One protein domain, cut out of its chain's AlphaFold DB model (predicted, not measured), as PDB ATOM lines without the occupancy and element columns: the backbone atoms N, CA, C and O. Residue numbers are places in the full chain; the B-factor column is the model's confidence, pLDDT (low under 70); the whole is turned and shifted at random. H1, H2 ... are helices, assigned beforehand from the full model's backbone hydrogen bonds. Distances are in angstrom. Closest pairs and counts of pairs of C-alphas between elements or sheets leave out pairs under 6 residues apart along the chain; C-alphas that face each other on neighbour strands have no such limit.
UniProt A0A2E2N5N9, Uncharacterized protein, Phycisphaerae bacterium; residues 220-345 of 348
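AT A GLANCE: This is residues 220 to 345 of the 348 residues of an uncharacterized protein of Phycisphaerae bacterium (UniProt A0A2E2N5N9). Look for a compact ball of mostly crossed helices, with H2 running through its middle. H4 crosses the first part of H2, H1 folds beside H2 as a hairpin, H7 packs slantwise on it, and H3, H5 and H8 fill in round these, with little H6 at the corner after H5. The class is all helix: 126 residues are printed, with eight named helices, H1 to H8 in order, and no named strand. The radius of gyration of the C-alphas is 13.0 A and the spans are 33 by 31 by 22 A.

IN THESE COORDINATES: Find C-alpha 220 at (-25.934, 1.147, -23.294); from there H1 runs to residue 232, 18.0 A. Next come H2, residues 240 to 256, 23.9 A; H3, 263 to 274; H4, 278 to 293, 22.6 A; H5, 300 to 313, 19.6 A; H6, 315 to 319; and H7, 323 to 334. H8, 338 to 344, ends at C-alpha 344, (-37.189, -25.409, -25.337).

HOW THE PARTS SIT: Start at the hairpin of H1 and H2: they touch, closest at C-alphas 230 and 250, 6.3 A, at a shallow tilt of 30 degrees, opposite ways. With residues 227 to 232 alone, H1 touches H3, C-alphas 231 and 270 being closest at 4.7 A. H2, with residues 240 to 247 alone, touches H4 about perpendicular at 85 degrees, closest at C-alphas 240 and 288, 4.2 A. H2 touches H7 at a steep tilt of 54 degrees, closest at C-alphas 248 and 333, 4.9 A. H8 touches H7, C-alphas 341 and 331 closest at 5.2 A, and H5, C-alphas 344 and 300 closest at 4.7 A. H5 and H6 touch only at the corner, closest at C-alphas 311 and 318, 5.0 A. H4 and H8 are apart. Each O i to N i+4 pair is within hydrogen-bond range in H1, H2, H4, H5, H6 and H7; H3 has 7 of 8, and H8 1 of 3 beside 3 of 4 O i to N i+3 pairs.

THE WHOLE: The farthest C-alphas, of Gln 294 and Pro 316, are 36.2 A apart. The printed part has no cut and no long link. Look for pLDDT under 70 at residues 220 to 225 and 316 to 317.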
ATOM      1  N   GLU A 220     -26.405   1.233 -21.909       51.88
ATOM      2  CA  GLU A 220     -25.934   1.147 -23.294       51.88
ATOM      3  C   GLU A 220     -24.822   0.122 -23.600       51.88
ATOM      4  O   GLU A 220     -24.904  -0.635 -24.564       51.88
ATOM      5  N   ALA A 221     -23.760   0.076 -22.810       53.69
ATOM      6  CA  ALA A 221     -22.689  -0.882 -22.961       53.69
ATOM      7  C   ALA A 221     -23.113  -2.275 -22.424       53.69
ATOM      8  O   ALA A 221     -22.662  -3.278 -22.968       53.69
ATOM      9  N   ALA A 222     -23.993  -2.367 -21.408       59.28
ATOM     10  CA  ALA A 222     -24.528  -3.651 -20.919       59.28
ATOM     11  C   ALA A 222     -25.482  -4.226 -21.955       59.28
ATOM     12  O   ALA A 222     -25.397  -5.406 -22.287       59.28
ATOM     13  N   ALA A 223     -26.307  -3.355 -22.541       64.62
ATOM     14  CA  ALA A 223     -27.040  -3.642 -23.757       64.62
ATOM     15  C   ALA A 223     -26.093  -4.104 -24.862       64.62
ATOM     16  O   ALA A 223     -26.362  -5.135 -25.462       64.62
ATOM     17  N   ALA A 224     -24.978  -3.413 -25.120       67.81
ATOM     18  CA  ALA A 224     -24.036  -3.810 -26.163       67.81
ATOM     19  C   ALA A 224     -23.417  -5.190 -25.898       67.81
ATOM     20  O   ALA A 224     -23.448  -6.025 -26.789       67.81
ATOM     21  N   GLY A 225     -22.938  -5.470 -24.683       69.31
ATOM     22  CA  GLY A 225     -22.349  -6.759 -24.315       69.31
ATOM     23  C   GLY A 225     -23.362  -7.905 -24.339       69.31
ATOM     24  O   GLY A 225     -23.088  -8.956 -24.914       69.31
ATOM     25  N   ALA A 226     -24.563  -7.684 -23.793       70.94
ATOM     26  CA  ALA A 226     -25.665  -8.640 -23.879       70.94
ATOM     27  C   ALA A 226     -26.070  -8.883 -25.340       70.94
ATOM     28  O   ALA A 226     -26.268 -10.024 -25.746       70.94
ATOM     29  N   THR A 227     -26.149  -7.826 -26.150       75.38
ATOM     30  CA  THR A 227     -26.529  -7.931 -27.562       75.38
ATOM     31  C   THR A 227     -25.433  -8.594 -28.394       75.38
ATOM     32  O   THR A 227     -25.765  -9.405 -29.248       75.38
ATOM     33  N   ASP A 228     -24.151  -8.327 -28.140       74.62
ATOM     34  CA  ASP A 228     -23.018  -8.954 -28.839       74.62
ATOM     35  C   ASP A 228     -22.933 -10.453 -28.509       74.62
ATOM     36  O   ASP A 228     -22.747 -11.282 -29.403       74.62
ATOM     37  N   ALA A 229     -23.164 -10.820 -27.247       72.81
ATOM     38  CA  ALA A 229     -23.335 -12.205 -26.830       72.81
ATOM     39  C   ALA A 229     -24.511 -12.885 -27.549       72.81
ATOM     40  O   ALA A 229     -24.356 -13.934 -28.173       72.81
ATOM     41  N   LEU A 230     -25.693 -12.271 -27.518       77.62
ATOM     42  CA  LEU A 230     -26.889 -12.813 -28.169       77.62
ATOM     43  C   LEU A 230     -26.714 -12.899 -29.697       77.62
ATOM     44  O   LEU A 230     -27.170 -13.856 -30.319       77.62
ATOM     45  N   ALA A 231     -25.981 -11.961 -30.297       78.62
ATOM     46  CA  ALA A 231     -25.619 -11.971 -31.709       78.62
ATOM     47  C   ALA A 231     -24.603 -13.076 -32.049       78.62
ATOM     48  O   ALA A 231     -24.617 -13.589 -33.168       78.62
ATOM     49  N   GLY A 232     -23.750 -13.495 -31.111       77.38
ATOM     50  CA  GLY A 232     -22.887 -14.669 -31.271       77.38
ATOM     51  C   GLY A 232     -23.692 -15.963 -31.432       77.38
ATOM     52  O   GLY A 232     -23.387 -16.774 -32.305       77.38
ATOM     53  N   ALA A 233     -24.784 -16.109 -30.674       79.69
ATOM     54  CA  ALA A 233     -25.720 -17.231 -30.805       79.69
ATOM     55  C   ALA A 233     -26.512 -17.222 -32.126       79.69
ATOM     56  O   ALA A 233     -27.117 -18.226 -32.502       79.69
ATOM     57  N   ALA A 234     -26.492 -16.095 -32.839       82.38
ATOM     58  CA  ALA A 234     -27.165 -15.905 -34.113       82.38
ATOM     59  C   ALA A 234     -26.353 -16.387 -35.325       82.38
ATOM     60  O   ALA A 234     -26.816 -16.279 -36.463       82.38
ATOM     61  N   SER A 235     -25.132 -16.893 -35.134       82.62
ATOM     62  CA  SER A 235     -24.324 -17.363 -36.257       82.62
ATOM     63  C   SER A 235     -25.053 -18.480 -37.014       82.62
ATOM     64  O   SER A 235     -25.342 -19.528 -36.442       82.62
ATOM     65  N   GLY A 236     -25.327 -18.265 -38.302       84.62
ATOM     66  CA  GLY A 236     -25.987 -19.258 -39.153       84.62
ATOM     67  C   GLY A 236     -27.514 -19.183 -39.200       84.62
ATOM     68  O   GLY A 236     -28.091 -19.977 -39.934       84.62
ATOM     69  N   LEU A 237     -28.159 -18.226 -38.514       88.88
ATOM     70  CA  LEU A 237     -29.608 -18.034 -38.641       88.88
ATOM     71  C   LEU A 237     -29.973 -17.716 -40.094       88.88
ATOM     72  O   LEU A 237     -29.543 -16.699 -40.655       88.88
ATOM     73  N   SER A 238     -30.775 -18.583 -40.703       91.81
ATOM     74  CA  SER A 238     -31.217 -18.410 -42.090       91.81
ATOM     75  C   SER A 238     -32.722 -18.497 -42.254       91.81
ATOM     76  O   SER A 238     -33.248 -17.866 -43.177       91.81
ATOM     77  N   GLU A 239     -33.405 -19.187 -41.343       95.69
ATOM     78  CA  GLU A 239     -34.843 -19.387 -41.422       95.69
ATOM     79  C   GLU A 239     -35.613 -18.341 -40.586       95.69
ATOM     80  O   GLU A 239     -35.110 -17.842 -39.571       95.69
ATOM     81  N   PRO A 240     -36.822 -17.929 -41.018       96.44
ATOM     82  CA  PRO A 240     -37.596 -16.898 -40.324       96.44
ATOM     83  C   PRO A 240     -37.922 -17.225 -38.859       96.44
ATOM     84  O   PRO A 240     -37.834 -16.346 -38.002       96.44
ATOM     85  N   ASP A 241     -38.304 -18.465 -38.569       95.25
ATOM     86  CA  ASP A 241     -38.651 -18.968 -37.237       95.25
ATOM     87  C   ASP A 241     -37.446 -19.022 -36.289       95.25
ATOM     88  O   ASP A 241     -37.587 -18.632 -35.127       95.25
ATOM     89  N   GLU A 242     -36.260 -19.386 -36.784       95.19
ATOM     90  CA  GLU A 242     -35.002 -19.289 -36.028       95.19
ATOM     91  C   GLU A 242     -34.686 -17.830 -35.649       95.19
ATOM     92  O   GLU A 242     -34.395 -17.516 -34.492       95.19
ATOM     93  N   VAL A 243     -34.778 -16.903 -36.618       95.50
ATOM     94  CA  VAL A 243     -34.520 -15.469 -36.389       95.50
ATOM     95  C   VAL A 243     -35.508 -14.889 -35.382       95.50
ATOM     96  O   VAL A 243     -35.104 -14.155 -34.476       95.50
ATOM     97  N   PHE A 244     -36.792 -15.223 -35.514       96.38
ATOM     98  CA  PHE A 244     -37.819 -14.799 -34.570       96.38
ATOM     99  C   PHE A 244     -37.564 -15.345 -33.161       96.38
ATOM    100  O   PHE A 244     -37.659 -14.579 -32.200       96.38
ATOM    101  N   PHE A 245     -37.175 -16.618 -33.035       95.62
ATOM    102  CA  PHE A 245     -36.841 -17.227 -31.750       95.62
ATOM    103  C   PHE A 245     -35.690 -16.501 -31.053       95.62
ATOM    104  O   PHE A 245     -35.865 -15.981 -29.952       95.62
ATOM    105  N   VAL A 246     -34.521 -16.420 -31.699       94.25
ATOM    106  CA  VAL A 246     -33.311 -15.891 -31.054       94.25
ATOM    107  C   VAL A 246     -33.469 -14.408 -30.717       94.25
ATOM    108  O   VAL A 246     -33.190 -14.007 -29.588       94.25
ATOM    109  N   ILE A 247     -33.970 -13.590 -31.653       93.94
ATOM    110  CA  ILE A 247     -34.179 -12.153 -31.409       93.94
ATOM    111  C   ILE A 247     -35.310 -11.927 -30.392       93.94
ATOM    112  O   ILE A 247     -35.208 -11.036 -29.548       93.94
ATOM    113  N   GLY A 248     -36.379 -12.726 -30.432       94.69
ATOM    114  CA  GLY A 248     -37.490 -12.635 -29.486       94.69
ATOM    115  C   GLY A 248     -37.054 -12.941 -28.054       94.69
ATOM    116  O   GLY A 248     -37.317 -12.151 -27.149       94.69
ATOM    117  N   VAL A 249     -36.321 -14.039 -27.853       93.19
ATOM    118  CA  VAL A 249     -35.759 -14.416 -26.547       93.19
ATOM    119  C   VAL A 249     -34.765 -13.359 -26.065       93.19
ATOM    120  O   VAL A 249     -34.869 -12.904 -24.928       93.19
ATOM    121  N   ALA A 250     -33.868 -12.889 -26.936       90.25
ATOM    122  CA  ALA A 250     -32.924 -11.811 -26.637       90.25
ATOM    123  C   ALA A 250     -33.617 -10.537 -26.115       90.25
ATOM    124  O   ALA A 250     -33.211  -9.967 -25.098       90.25
ATOM    125  N   ARG A 251     -34.701 -10.110 -26.773       91.25
ATOM    126  CA  ARG A 251     -35.514  -8.951 -26.360       91.25
ATOM    127  C   ARG A 251     -36.146  -9.147 -24.987       91.25
ATOM    128  O   ARG A 251     -36.146  -8.230 -24.173       91.25
ATOM    129  N   GLN A 252     -36.695 -10.330 -24.721       92.75
ATOM    130  CA  GLN A 252     -37.340 -10.596 -23.436       92.75
ATOM    131  C   GLN A 252     -36.326 -10.710 -22.298       92.75
ATOM    132  O   GLN A 252     -36.593 -10.219 -21.205       92.75
ATOM    133  N   LEU A 253     -35.147 -11.283 -22.556       88.75
ATOM    134  CA  LEU A 253     -34.062 -11.345 -21.577       88.75
ATOM    135  C   LEU A 253     -33.528  -9.949 -21.243       88.75
ATOM    136  O   LEU A 253     -33.462  -9.595 -20.071       88.75
ATOM    137  N   THR A 254     -33.215  -9.125 -22.248       84.38
ATOM    138  CA  THR A 254     -32.754  -7.741 -22.016       84.38
ATOM    139  C   THR A 254     -33.797  -6.913 -21.267       84.38
ATOM    140  O   THR A 254     -33.470  -6.284 -20.262       84.38
ATOM    141  N   LYS A 255     -35.076  -7.021 -21.649       85.50
ATOM    142  CA  LYS A 255     -36.183  -6.399 -20.914       85.50
ATOM    143  C   LYS A 255     -36.292  -6.898 -19.468       85.50
ATOM    144  O   LYS A 255     -36.499  -6.093 -18.567       85.50
ATOM    145  N   GLY A 256     -36.148  -8.204 -19.238       79.06
ATOM    146  CA  GLY A 256     -36.167  -8.804 -17.899       79.06
ATOM    147  C   GLY A 256     -35.012  -8.340 -17.007       79.06
ATOM    148  O   GLY A 256     -35.162  -8.300 -15.792       79.06
ATOM    149  N   LEU A 257     -33.894  -7.927 -17.612       78.69
ATOM    150  CA  LEU A 257     -32.745  -7.323 -16.935       78.69
ATOM    151  C   LEU A 257     -32.885  -5.801 -16.734       78.69
ATOM    152  O   LEU A 257     -31.944  -5.161 -16.273       78.69
ATOM    153  N   GLY A 258     -34.026  -5.203 -17.101       76.94
ATOM    154  CA  GLY A 258     -34.234  -3.751 -17.045       76.94
ATOM    155  C   GLY A 258     -33.441  -2.974 -18.100       76.94
ATOM    156  O   GLY A 258     -33.265  -1.765 -17.976       76.94
ATOM    157  N   ILE A 259     -32.947  -3.657 -19.136       78.12
ATOM    158  CA  ILE A 259     -32.178  -3.057 -20.223       78.12
ATOM    159  C   ILE A 259     -33.132  -2.787 -21.388       78.12
ATOM    160  O   ILE A 259     -33.529  -3.703 -22.113       78.12
ATOM    161  N   GLU A 260     -33.495  -1.522 -21.592       77.94
ATOM    162  CA  GLU A 260     -34.216  -1.113 -22.797       77.94
ATOM    163  C   GLU A 260     -33.237  -0.976 -23.968       77.94
ATOM    164  O   GLU A 260     -32.435  -0.045 -24.028       77.94
ATOM    165  N   VAL A 261     -33.303  -1.914 -24.912       80.06
ATOM    166  CA  VAL A 261     -32.528  -1.859 -26.157       80.06
ATOM    167  C   VAL A 261     -33.447  -1.425 -27.290       80.06
ATOM    168  O   VAL A 261     -34.509  -2.013 -27.494       80.06
ATOM    169  N   ASN A 262     -33.038  -0.408 -28.050       86.94
ATOM    170  CA  ASN A 262     -33.751  -0.018 -29.260       86.94
ATOM    171  C   ASN A 262     -33.751  -1.185 -30.265       86.94
ATOM    172  O   ASN A 262     -32.707  -1.774 -30.549       86.94
ATOM    173  N   ASP A 263     -34.922  -1.495 -30.824       88.44
ATOM    174  CA  ASP A 263     -35.116  -2.545 -31.824       88.44
ATOM    175  C   ASP A 263     -34.092  -2.487 -32.967       88.44
ATOM    176  O   ASP A 263     -33.549  -3.523 -33.356       88.44
ATOM    177  N   ASP A 264     -33.809  -1.296 -33.495       91.06
ATOM    178  CA  ASP A 264     -32.866  -1.113 -34.597       91.06
ATOM    179  C   ASP A 264     -31.428  -1.448 -34.160       91.06
ATOM    180  O   ASP A 264     -30.701  -2.094 -34.915       91.06
ATOM    181  N   THR A 265     -31.050  -1.150 -32.911       86.94
ATOM    182  CA  THR A 265     -29.751  -1.546 -32.339       86.94
ATOM    183  C   THR A 265     -29.606  -3.065 -32.271       86.94
ATOM    184  O   THR A 265     -28.546  -3.590 -32.611       86.94
ATOM    185  N   ILE A 266     -30.664  -3.795 -31.898       89.31
ATOM    186  CA  ILE A 266     -30.634  -5.267 -31.884       89.31
ATOM    187  C   ILE A 266     -30.353  -5.799 -33.295       89.31
ATOM    188  O   ILE A 266     -29.460  -6.625 -33.483       89.31
ATOM    189  N   TYR A 267     -31.065  -5.296 -34.308       93.44
ATOM    190  CA  TYR A 267     -30.874  -5.746 -35.688       93.44
ATOM    191  C   TYR A 267     -29.498  -5.384 -36.254       93.44
ATOM    192  O   TYR A 267     -28.900  -6.200 -36.955       93.44
ATOM    193  N   GLU A 268     -28.977  -4.193 -35.959       91.06
ATOM    194  CA  GLU A 268     -27.641  -3.769 -36.390       91.06
ATOM    195  C   GLU A 268     -26.535  -4.640 -35.795       91.06
ATOM    196  O   GLU A 268     -25.574  -4.975 -36.488       91.06
ATOM    197  N   ARG A 269     -26.672  -5.057 -34.536       87.19
ATOM    198  CA  ARG A 269     -25.705  -5.947 -33.882       87.19
ATOM    199  C   ARG A 269     -25.757  -7.363 -34.441       87.19
ATOM    200  O   ARG A 269     -24.724  -7.910 -34.817       87.19
ATOM    201  N   PHE A 270     -26.952  -7.925 -34.608       90.56
ATOM    202  CA  PHE A 270     -27.114  -9.232 -35.252       90.56
ATOM    203  C   PHE A 270     -26.630  -9.221 -36.712       90.56
ATOM    204  O   PHE A 270     -26.104 -10.220 -37.207       90.56
ATOM    205  N   ALA A 271     -26.753  -8.096 -37.421       91.75
ATOM    206  CA  ALA A 271     -26.237  -7.956 -38.783       91.75
ATOM    207  C   ALA A 271     -24.709  -8.138 -38.848       91.75
ATOM    208  O   ALA A 271     -24.192  -8.751 -39.784       91.75
ATOM    209  N   GLN A 272     -23.981  -7.665 -37.830       88.50
ATOM    210  CA  GLN A 272     -22.519  -7.764 -37.769       88.50
ATOM    211  C   GLN A 272     -22.022  -9.209 -37.628       88.50
ATOM    212  O   GLN A 272     -20.959  -9.534 -38.156       88.50
ATOM    213  N   THR A 273     -22.780 -10.081 -36.957       85.00
ATOM    214  CA  THR A 273     -22.382 -11.479 -36.718       85.00
ATOM    215  C   THR A 273     -22.906 -12.444 -37.777       85.00
ATOM    216  O   THR A 273     -22.232 -13.411 -38.128       85.00
ATOM    217  N   THR A 274     -24.094 -12.181 -38.323       89.62
ATOM    218  CA  THR A 274     -24.756 -13.063 -39.302       89.62
ATOM    219  C   THR A 274     -24.292 -12.836 -40.739       89.62
ATOM    220  O   THR A 274     -24.518 -13.685 -41.601       89.62
ATOM    221  N   GLY A 275     -23.687 -11.679 -41.030       90.62
ATOM    222  CA  GLY A 275     -23.389 -11.249 -42.398       90.62
ATOM    223  C   GLY A 275     -24.630 -10.851 -43.210       90.62
ATOM    224  O   GLY A 275     -24.513 -10.590 -44.409       90.62
ATOM    225  N   LYS A 276     -25.812 -10.796 -42.580       94.19
ATOM    226  CA  LYS A 276     -27.056 -10.275 -43.160       94.19
ATOM    227  C   LYS A 276     -27.170  -8.777 -42.898       94.19
ATOM    228  O   LYS A 276     -26.581  -8.254 -41.961       94.19
ATOM    229  N   SER A 277     -27.960  -8.067 -43.699       96.19
ATOM    230  CA  SER A 277     -28.280  -6.664 -43.390       96.19
ATOM    231  C   SER A 277     -29.299  -6.565 -42.247       96.19
ATOM    232  O   SER A 277     -30.155  -7.439 -42.103       96.19
ATOM    233  N   ALA A 278     -29.285  -5.465 -41.485       95.19
ATOM    234  CA  ALA A 278     -30.297  -5.208 -40.453       95.19
ATOM    235  C   ALA A 278     -31.730  -5.244 -41.027       95.19
ATOM    236  O   ALA A 278     -32.638  -5.801 -40.414       95.19
ATOM    237  N   SER A 279     -31.928  -4.737 -42.252       96.31
ATOM    238  CA  SER A 279     -33.215  -4.809 -42.959       96.31
ATOM    239  C   SER A 279     -33.637  -6.234 -43.324       96.31
ATOM    240  O   SER A 279     -34.824  -6.549 -43.276       96.31
ATOM    241  N   GLU A 280     -32.688  -7.101 -43.685       96.62
ATOM    242  CA  GLU A 280     -32.970  -8.509 -43.981       96.62
ATOM    243  C   GLU A 280     -33.361  -9.262 -42.707       96.62
ATOM    244  O   GLU A 280     -34.368  -9.965 -42.708       96.62
ATOM    245  N   LEU A 281     -32.630  -9.055 -41.607       96.06
ATOM    246  CA  LEU A 281     -32.961  -9.636 -40.304       96.06
ATOM    247  C   LEU A 281     -34.328  -9.175 -39.800       96.06
ATOM    248  O   LEU A 281     -35.119 -10.001 -39.360       96.06
ATOM    249  N   LYS A 282     -34.646  -7.883 -39.935       96.81
ATOM    250  CA  LYS A 282     -35.973  -7.343 -39.609       96.81
ATOM    251  C   LYS A 282     -37.064  -7.998 -40.459       96.81
ATOM    252  O   LYS A 282     -38.099  -8.393 -39.935       96.81
ATOM    253  N   SER A 283     -36.818  -8.196 -41.757       97.25
ATOM    254  CA  SER A 283     -37.761  -8.905 -42.631       97.25
ATOM    255  C   SER A 283     -37.932 -10.383 -42.264       97.25
ATOM    256  O   SER A 283     -39.045 -10.894 -42.384       97.25
ATOM    257  N   LEU A 284     -36.864 -11.081 -41.866       96.94
ATOM    258  CA  LEU A 284     -36.929 -12.473 -41.412       96.94
ATOM    259  C   LEU A 284     -37.666 -12.579 -40.076       96.94
ATOM    260  O   LEU A 284     -38.538 -13.430 -39.945       96.94
ATOM    261  N   TYR A 285     -37.394 -11.669 -39.141       96.88
ATOM    262  CA  TYR A 285     -38.079 -11.594 -37.854       96.88
ATOM    263  C   TYR A 285     -39.594 -11.413 -38.016       96.88
ATOM    264  O   TYR A 285     -40.365 -12.181 -37.447       96.88
ATOM    265  N   GLU A 286     -40.045 -10.455 -38.835       97.25
ATOM    266  CA  GLU A 286     -41.485 -10.227 -39.062       97.25
ATOM    267  C   GLU A 286     -42.166 -11.417 -39.759       97.25
ATOM    268  O   GLU A 286     -43.316 -11.759 -39.460       97.25
ATOM    269  N   ARG A 287     -41.452 -12.100 -40.664       97.25
ATOM    270  CA  ARG A 287     -41.931 -13.353 -41.259       97.25
ATOM    271  C   ARG A 287     -42.050 -14.462 -40.218       97.25
ATOM    272  O   ARG A 287     -43.099 -15.089 -40.155       97.25
ATOM    273  N   GLY A 288     -41.031 -14.673 -39.386       96.75
ATOM    274  CA  GLY A 288     -41.049 -15.683 -38.327       96.75
ATOM    275  C   GLY A 288     -42.129 -15.424 -37.282       96.75
ATOM    276  O   GLY A 288     -42.813 -16.349 -36.856       96.75
ATOM    277  N   LYS A 289     -42.376 -14.153 -36.947       96.94
ATOM    278  CA  LYS A 289     -43.506 -13.746 -36.106       96.94
ATOM    279  C   LYS A 289     -44.847 -14.150 -36.724       96.94
ATOM    280  O   LYS A 289     -45.682 -14.739 -36.044       96.94
ATOM    281  N   THR A 290     -45.028 -13.880 -38.019       96.88
ATOM    282  CA  THR A 290     -46.234 -14.275 -38.768       96.88
ATOM    283  C   THR A 290     -46.387 -15.800 -38.819       96.88
ATOM    284  O   THR A 290     -47.491 -16.319 -38.667       96.88
ATOM    285  N   GLU A 291     -45.291 -16.536 -39.011       96.62
ATOM    286  CA  GLU A 291     -45.270 -18.004 -38.996       96.62
ATOM    287  C   GLU A 291     -45.656 -18.560 -37.609       96.62
ATOM    288  O   GLU A 291     -46.500 -19.456 -37.530       96.62
ATOM    289  N   ASN A 292     -45.162 -17.961 -36.518       95.81
ATOM    290  CA  ASN A 292     -45.561 -18.319 -35.151       95.81
ATOM    291  C   ASN A 292     -47.057 -18.077 -34.891       95.81
ATOM    292  O   ASN A 292     -47.724 -18.926 -34.299       95.81
ATOM    293  N   GLU A 293     -47.614 -16.960 -35.368       94.88
ATOM    294  CA  GLU A 293     -49.058 -16.683 -35.281       94.88
ATOM    295  C   GLU A 293     -49.900 -17.719 -36.051       94.88
ATOM    296  O   GLU A 293     -51.043 -17.996 -35.683       94.88
ATOM    297  N   GLN A 294     -49.328 -18.344 -37.084       96.50
ATOM    298  CA  GLN A 294     -49.931 -19.452 -37.837       96.50
ATOM    299  C   GLN A 294     -49.685 -20.828 -37.194       96.50
ATOM    300  O   GLN A 294     -50.107 -21.848 -37.741       96.50
ATOM    301  N   GLY A 295     -49.025 -20.873 -36.033       95.12
ATOM    302  CA  GLY A 295     -48.706 -22.095 -35.299       95.12
ATOM    303  C   GLY A 295     -47.459 -22.826 -35.798       95.12
ATOM    304  O   GLY A 295     -47.178 -23.921 -35.313       95.12
ATOM    305  N   LYS A 296     -46.703 -22.249 -36.740       96.44
ATOM    306  CA  LYS A 296     -45.392 -22.772 -37.130       96.44
ATOM    307  C   LYS A 296     -44.351 -22.243 -36.142       96.44
ATOM    308  O   LYS A 296     -44.053 -21.053 -36.120       96.44
ATOM    309  N   ARG A 297     -43.824 -23.138 -35.311       94.31
ATOM    310  CA  ARG A 297     -42.795 -22.854 -34.304       94.31
ATOM    311  C   ARG A 297     -41.542 -23.649 -34.621       94.31
ATOM    312  O   ARG A 297     -41.621 -24.661 -35.315       94.31
ATOM    313  N   LEU A 298     -40.426 -23.181 -34.080       95.94
ATOM    314  CA  LEU A 298     -39.178 -23.921 -34.109       95.94
ATOM    315  C   LEU A 298     -39.352 -25.247 -33.358       95.94
ATOM    316  O   LEU A 298     -40.087 -25.302 -32.366       95.94
ATOM    317  N   ASP A 299     -38.690 -26.307 -33.814       96.50
ATOM    318  CA  ASP A 299     -38.700 -27.567 -33.077       96.50
ATOM    319  C   ASP A 299     -38.064 -27.373 -31.680       96.50
ATOM    320  O   ASP A 299     -37.059 -26.664 -31.562       96.50
ATOM    321  N   PRO A 300     -38.602 -27.966 -30.595       96.06
ATOM    322  CA  PRO A 300     -38.022 -27.810 -29.260       96.06
ATOM    323  C   PRO A 300     -36.552 -28.246 -29.152       96.06
ATOM    324  O   PRO A 300     -35.812 -27.688 -28.343       96.06
ATOM    325  N   GLU A 301     -36.094 -29.221 -29.945       94.94
ATOM    326  CA  GLU A 301     -34.686 -29.632 -29.993       94.94
ATOM    327  C   GLU A 301     -33.794 -28.548 -30.603       94.94
ATOM    328  O   GLU A 301     -32.755 -28.209 -30.027       94.94
ATOM    329  N   GLU A 302     -34.230 -27.946 -31.708       94.44
ATOM    330  CA  GLU A 302     -33.563 -26.793 -32.321       94.44
ATOM    331  C   GLU A 302     -33.573 -25.591 -31.365       94.44
ATOM    332  O   GLU A 302     -32.542 -24.955 -31.137       94.44
ATOM    333  N   GLY A 303     -34.702 -25.339 -30.699       94.56
ATOM    334  CA  GLY A 303     -34.835 -24.314 -29.668       94.56
ATOM    335  C   GLY A 303     -33.846 -24.481 -28.516       94.56
ATOM    336  O   GLY A 303     -33.164 -23.520 -28.150       94.56
ATOM    337  N   ARG A 304     -33.688 -25.706 -27.996       94.88
ATOM    338  CA  ARG A 304     -32.676 -26.025 -26.974       94.88
ATOM    339  C   ARG A 304     -31.260 -25.759 -27.472       94.88
ATOM    340  O   ARG A 304     -30.446 -25.230 -26.713       94.88
ATOM    341  N   SER A 305     -30.964 -26.081 -28.732       93.44
ATOM    342  CA  SER A 305     -29.663 -25.787 -29.348       93.44
ATOM    343  C   SER A 305     -29.370 -24.281 -29.354       93.44
ATOM    344  O   SER A 305     -28.297 -23.852 -28.924       93.44
ATOM    345  N   HIS A 306     -30.347 -23.451 -29.729       93.50
ATOM    346  CA  HIS A 306     -30.194 -21.995 -29.678       93.50
ATOM    347  C   HIS A 306     -30.107 -21.448 -28.251       93.50
ATOM    348  O   HIS A 306     -29.305 -20.552 -28.001       93.50
ATOM    349  N   VAL A 307     -30.861 -21.991 -27.292       92.06
ATOM    350  CA  VAL A 307     -30.728 -21.620 -25.871       92.06
ATOM    351  C   VAL A 307     -29.326 -21.948 -25.354       92.06
ATOM    352  O   VAL A 307     -28.712 -21.125 -24.675       92.06
ATOM    353  N   ALA A 308     -28.783 -23.112 -25.711       91.25
ATOM    354  CA  ALA A 308     -27.412 -23.476 -25.374       91.25
ATOM    355  C   ALA A 308     -26.399 -22.514 -26.018       91.25
ATOM    356  O   ALA A 308     -25.454 -22.094 -25.350       91.25
ATOM    357  N   ALA A 309     -26.620 -22.105 -27.272       89.06
ATOM    358  CA  ALA A 309     -25.787 -21.110 -27.944       89.06
ATOM    359  C   ALA A 309     -25.860 -19.730 -27.264       89.06
ATOM    360  O   ALA A 309     -24.822 -19.104 -27.056       89.06
ATOM    361  N   ILE A 310     -27.052 -19.287 -26.846       86.94
ATOM    362  CA  ILE A 310     -27.254 -18.051 -26.069       86.94
ATOM    363  C   ILE A 310     -26.465 -18.111 -24.759       86.94
ATOM    364  O   ILE A 310     -25.752 -17.163 -24.427       86.94
ATOM    365  N   ARG A 311     -26.528 -19.240 -24.041       87.62
ATOM    366  CA  ARG A 311     -25.764 -19.421 -22.800       87.62
ATOM    367  C   ARG A 311     -24.260 -19.389 -23.036       87.62
ATOM    368  O   ARG A 311     -23.537 -18.719 -22.307       87.62
ATOM    369  N   ALA A 312     -23.795 -20.100 -24.060       85.06
ATOM    370  CA  ALA A 312     -22.379 -20.160 -24.395       85.06
ATOM    371  C   ALA A 312     -21.828 -18.784 -24.800       85.06
ATOM    372  O   ALA A 312     -20.705 -18.440 -24.438       85.06
ATOM    373  N   ALA A 313     -22.617 -17.990 -25.526       79.44
ATOM    374  CA  ALA A 313     -22.188 -16.691 -26.019       79.44
ATOM    375  C   ALA A 313     -22.289 -15.568 -24.967       79.44
ATOM    376  O   ALA A 313     -21.515 -14.618 -25.027       79.44
ATOM    377  N   GLY A 314     -23.187 -15.683 -23.979       74.88
ATOM    378  CA  GLY A 314     -23.360 -14.688 -22.909       74.88
ATOM    379  C   GLY A 314     -22.305 -14.678 -21.810       74.88
ATOM    380  O   GLY A 314     -22.333 -13.774 -20.976       74.88
ATOM    381  N   GLY A 315     -21.375 -15.635 -21.794       78.06
ATOM    382  CA  GLY A 315     -20.291 -15.665 -20.813       78.06
ATOM    383  C   GLY A 315     -20.806 -15.546 -19.364       78.06
ATOM    384  O   GLY A 315     -21.803 -16.185 -19.022       78.06
ATOM    385  N   PRO A 316     -20.175 -14.718 -18.507       65.94
ATOM    386  CA  PRO A 316     -20.625 -14.508 -17.127       65.94
ATOM    387  C   PRO A 316     -22.056 -13.965 -17.013       65.94
ATOM    388  O   PRO A 316     -22.774 -14.329 -16.088       65.94
ATOM    389  N   LEU A 317     -22.497 -13.139 -17.972       65.62
ATOM    390  CA  LEU A 317     -23.855 -12.593 -17.973       65.62
ATOM    391  C   LEU A 317     -24.890 -13.703 -18.188       65.62
ATOM    392  O   LEU A 317     -25.897 -13.733 -17.492       65.62
ATOM    393  N   ALA A 318     -24.633 -14.641 -19.102       73.81
ATOM    394  CA  ALA A 318     -25.516 -15.790 -19.304       73.81
ATOM    395  C   ALA A 318     -25.547 -16.743 -18.106       73.81
ATOM    396  O   ALA A 318     -26.587 -17.344 -17.854       73.81
ATOM    397  N   ALA A 319     -24.441 -16.879 -17.369       72.88
ATOM    398  CA  ALA A 319     -24.404 -17.693 -16.155       72.88
ATOM    399  C   ALA A 319     -25.315 -17.134 -15.046       72.88
ATOM    400  O   ALA A 319     -25.800 -17.899 -14.217       72.88
ATOM    401  N   ALA A 320     -25.577 -15.823 -15.058       74.56
ATOM    402  CA  ALA A 320     -26.496 -15.169 -14.130       74.56
ATOM    403  C   ALA A 320     -27.978 -15.292 -14.537       74.56
ATOM    404  O   ALA A 320     -28.853 -14.958 -13.739       74.56
ATOM    405  N   ILE A 321     -28.282 -15.754 -15.758       83.25
ATOM    406  CA  ILE A 321     -29.661 -15.933 -16.228       83.25
ATOM    407  C   ILE A 321     -30.137 -17.336 -15.839       83.25
ATOM    408  O   ILE A 321     -29.626 -18.337 -16.342       83.25
ATOM    409  N   SER A 322     -31.148 -17.414 -14.974       89.81
ATOM    410  CA  SER A 322     -31.722 -18.690 -14.544       89.81
ATOM    411  C   SER A 322     -32.516 -19.380 -15.657       89.81
ATOM    412  O   SER A 322     -33.041 -18.740 -16.574       89.81
ATOM    413  N   ASP A 323     -32.660 -20.704 -15.557       92.12
ATOM    414  CA  ASP A 323     -33.504 -21.494 -16.459       92.12
ATOM    415  C   ASP A 323     -34.925 -20.910 -16.528       92.12
ATOM    416  O   ASP A 323     -35.467 -20.712 -17.611       92.12
ATOM    417  N   GLU A 324     -35.497 -20.543 -15.384       91.06
ATOM    418  CA  GLU A 324     -36.817 -19.932 -15.236       91.06
ATOM    419  C   GLU A 324     -36.937 -18.586 -15.963       91.06
ATOM    420  O   GLU A 324     -37.988 -18.300 -16.549       91.06
ATOM    421  N   GLN A 325     -35.875 -17.774 -15.982       90.00
ATOM    422  CA  GLN A 325     -35.839 -16.536 -16.765       90.00
ATOM    423  C   GLN A 325     -35.825 -16.831 -18.268       90.00
ATOM    424  O   GLN A 325     -36.579 -16.202 -19.012       90.00
ATOM    425  N   ILE A 326     -35.047 -17.821 -18.719       93.56
ATOM    426  CA  ILE A 326     -35.032 -18.233 -20.132       93.56
ATOM    427  C   ILE A 326     -36.385 -18.822 -20.541       93.56
ATOM    428  O   ILE A 326     -36.921 -18.446 -21.581       93.56
ATOM    429  N   ILE A 327     -36.984 -19.686 -19.718       95.19
ATOM    430  CA  ILE A 327     -38.312 -20.267 -19.966       95.19
ATOM    431  C   ILE A 327     -39.353 -19.149 -20.090       95.19
ATOM    432  O   ILE A 327     -40.168 -19.158 -21.011       95.19
ATOM    433  N   SER A 328     -39.319 -18.164 -19.188       92.50
ATOM    434  CA  SER A 328     -40.235 -17.021 -19.227       92.50
ATOM    435  C   SER A 328     -40.014 -16.158 -20.472       92.50
ATOM    436  O   SER A 328     -40.981 -15.721 -21.095       92.50
ATOM    437  N   ALA A 329     -38.758 -15.962 -20.883       93.94
ATOM    438  CA  ALA A 329     -38.412 -15.242 -22.103       93.94
ATOM    439  C   ALA A 329     -38.905 -15.968 -23.364       93.94
ATOM    440  O   ALA A 329     -39.490 -15.329 -24.238       93.94
ATOM    441  N   VAL A 330     -38.747 -17.294 -23.442       96.25
ATOM    442  CA  VAL A 330     -39.282 -18.127 -24.534       96.25
ATOM    443  C   VAL A 330     -40.810 -18.069 -24.565       96.25
ATOM    444  O   VAL A 330     -41.398 -17.831 -25.622       96.25
ATOM    445  N   ALA A 331     -41.462 -18.220 -23.407       96.31
ATOM    446  CA  ALA A 331     -42.915 -18.134 -23.281       96.31
ATOM    447  C   ALA A 331     -43.447 -16.786 -23.790       96.31
ATOM    448  O   ALA A 331     -44.392 -16.744 -24.580       96.31
ATOM    449  N   ALA A 332     -42.801 -15.689 -23.390       93.44
ATOM    450  CA  ALA A 332     -43.156 -14.343 -23.819       93.44
ATOM    451  C   ALA A 332     -42.855 -14.088 -25.305       93.44
ATOM    452  O   ALA A 332     -43.647 -13.426 -25.972       93.44
ATOM    453  N   ALA A 333     -41.750 -14.621 -25.838       93.25
ATOM    454  CA  ALA A 333     -41.388 -14.481 -27.246       93.25
ATOM    455  C   ALA A 333     -42.399 -15.182 -28.168       93.25
ATOM    456  O   ALA A 333     -42.858 -14.582 -29.138       93.25
ATOM    457  N   TYR A 334     -42.798 -16.416 -27.843       95.62
ATOM    458  CA  TYR A 334     -43.753 -17.180 -28.651       95.62
ATOM    459  C   TYR A 334     -45.227 -16.922 -28.322       95.62
ATOM    460  O   TYR A 334     -46.095 -17.291 -29.116       95.62
ATOM    461  N   GLY A 335     -45.535 -16.300 -27.182       94.62
ATOM    462  CA  GLY A 335     -46.910 -16.173 -26.695       94.62
ATOM    463  C   GLY A 335     -47.511 -17.521 -26.283       94.62
ATOM    464  O   GLY A 335     -48.685 -17.779 -26.547       94.62
ATOM    465  N   ILE A 336     -46.702 -18.393 -25.670       95.69
ATOM    466  CA  ILE A 336     -47.088 -19.748 -25.237       95.69
ATOM    467  C   ILE A 336     -47.082 -19.878 -23.710       95.69
ATOM    468  O   ILE A 336     -46.437 -19.082 -23.025       95.69
ATOM    469  N   PRO A 337     -47.780 -20.876 -23.134       97.44
ATOM    470  CA  PRO A 337     -47.699 -21.148 -21.703       97.44
ATOM    471  C   PRO A 337     -46.274 -21.508 -21.259       97.44
ATOM    472  O   PRO A 337     -45.560 -22.230 -21.952       97.44
ATOM    473  N   VAL A 338     -45.895 -21.101 -20.042       95.12
ATOM    474  CA  VAL A 338     -44.596 -21.433 -19.414       95.12
ATOM    475  C   VAL A 338     -44.325 -22.942 -19.400       95.12
ATOM    476  O   VAL A 338     -43.185 -23.366 -19.563       95.12
ATOM    477  N   SER A 339     -45.364 -23.766 -19.236       95.94
ATOM    478  CA  SER A 339     -45.235 -25.226 -19.267       95.94
ATOM    479  C   SER A 339     -44.784 -25.763 -20.626       95.94
ATOM    480  O   SER A 339     -44.046 -26.733 -20.651       95.94
ATOM    481  N   GLU A 340     -45.209 -25.139 -21.728       96.31
ATOM    482  CA  GLU A 340     -44.792 -25.511 -23.089       96.31
ATOM    483  C   GLU A 340     -43.391 -24.960 -23.396       96.31
ATOM    484  O   GLU A 340     -42.560 -25.640 -23.988       96.31
ATOM    485  N   ALA A 341     -43.077 -23.750 -22.922       96.69
ATOM    486  CA  ALA A 341     -41.752 -23.150 -23.088       96.69
ATOM    487  C   ALA A 341     -40.624 -23.948 -22.407       96.69
ATOM    488  O   ALA A 341     -39.471 -23.855 -22.831       96.69
ATOM    489  N   ARG A 342     -40.934 -24.753 -21.378       96.12
ATOM    490  CA  ARG A 342     -39.955 -25.634 -20.714       96.12
ATOM    491  C   ARG A 342     -39.295 -26.612 -21.681       96.12
ATOM    492  O   ARG A 342     -38.098 -26.847 -21.537       96.12
ATOM    493  N   ASP A 343     -40.019 -27.084 -22.694       96.12
ATOM    494  CA  ASP A 343     -39.495 -28.040 -23.675       96.12
ATOM    495  C   ASP A 343     -38.340 -27.449 -24.507       96.12
ATOM    496  O   ASP A 343     -37.493 -28.186 -25.006       96.12
ATOM    497  N   TYR A 344     -38.249 -26.120 -24.611       95.75
ATOM    498  CA  TYR A 344     -37.189 -25.409 -25.337       95.75
ATOM    499  C   TYR A 344     -35.934 -25.160 -24.490       95.75
ATOM    500  O   TYR A 344     -34.931 -24.682 -25.015       95.75
ATOM    501  N   VAL A 345     -35.973 -25.437 -23.185       93.62
ATOM    502  CA  VAL A 345     -34.884 -25.102 -22.249       93.62
ATOM    503  C   VAL A 345     -34.365 -26.340 -21.530       93.62
ATOM    504  O   VAL A 345     -33.156 -26.522 -21.417       93.62
TER     505      VAL A 345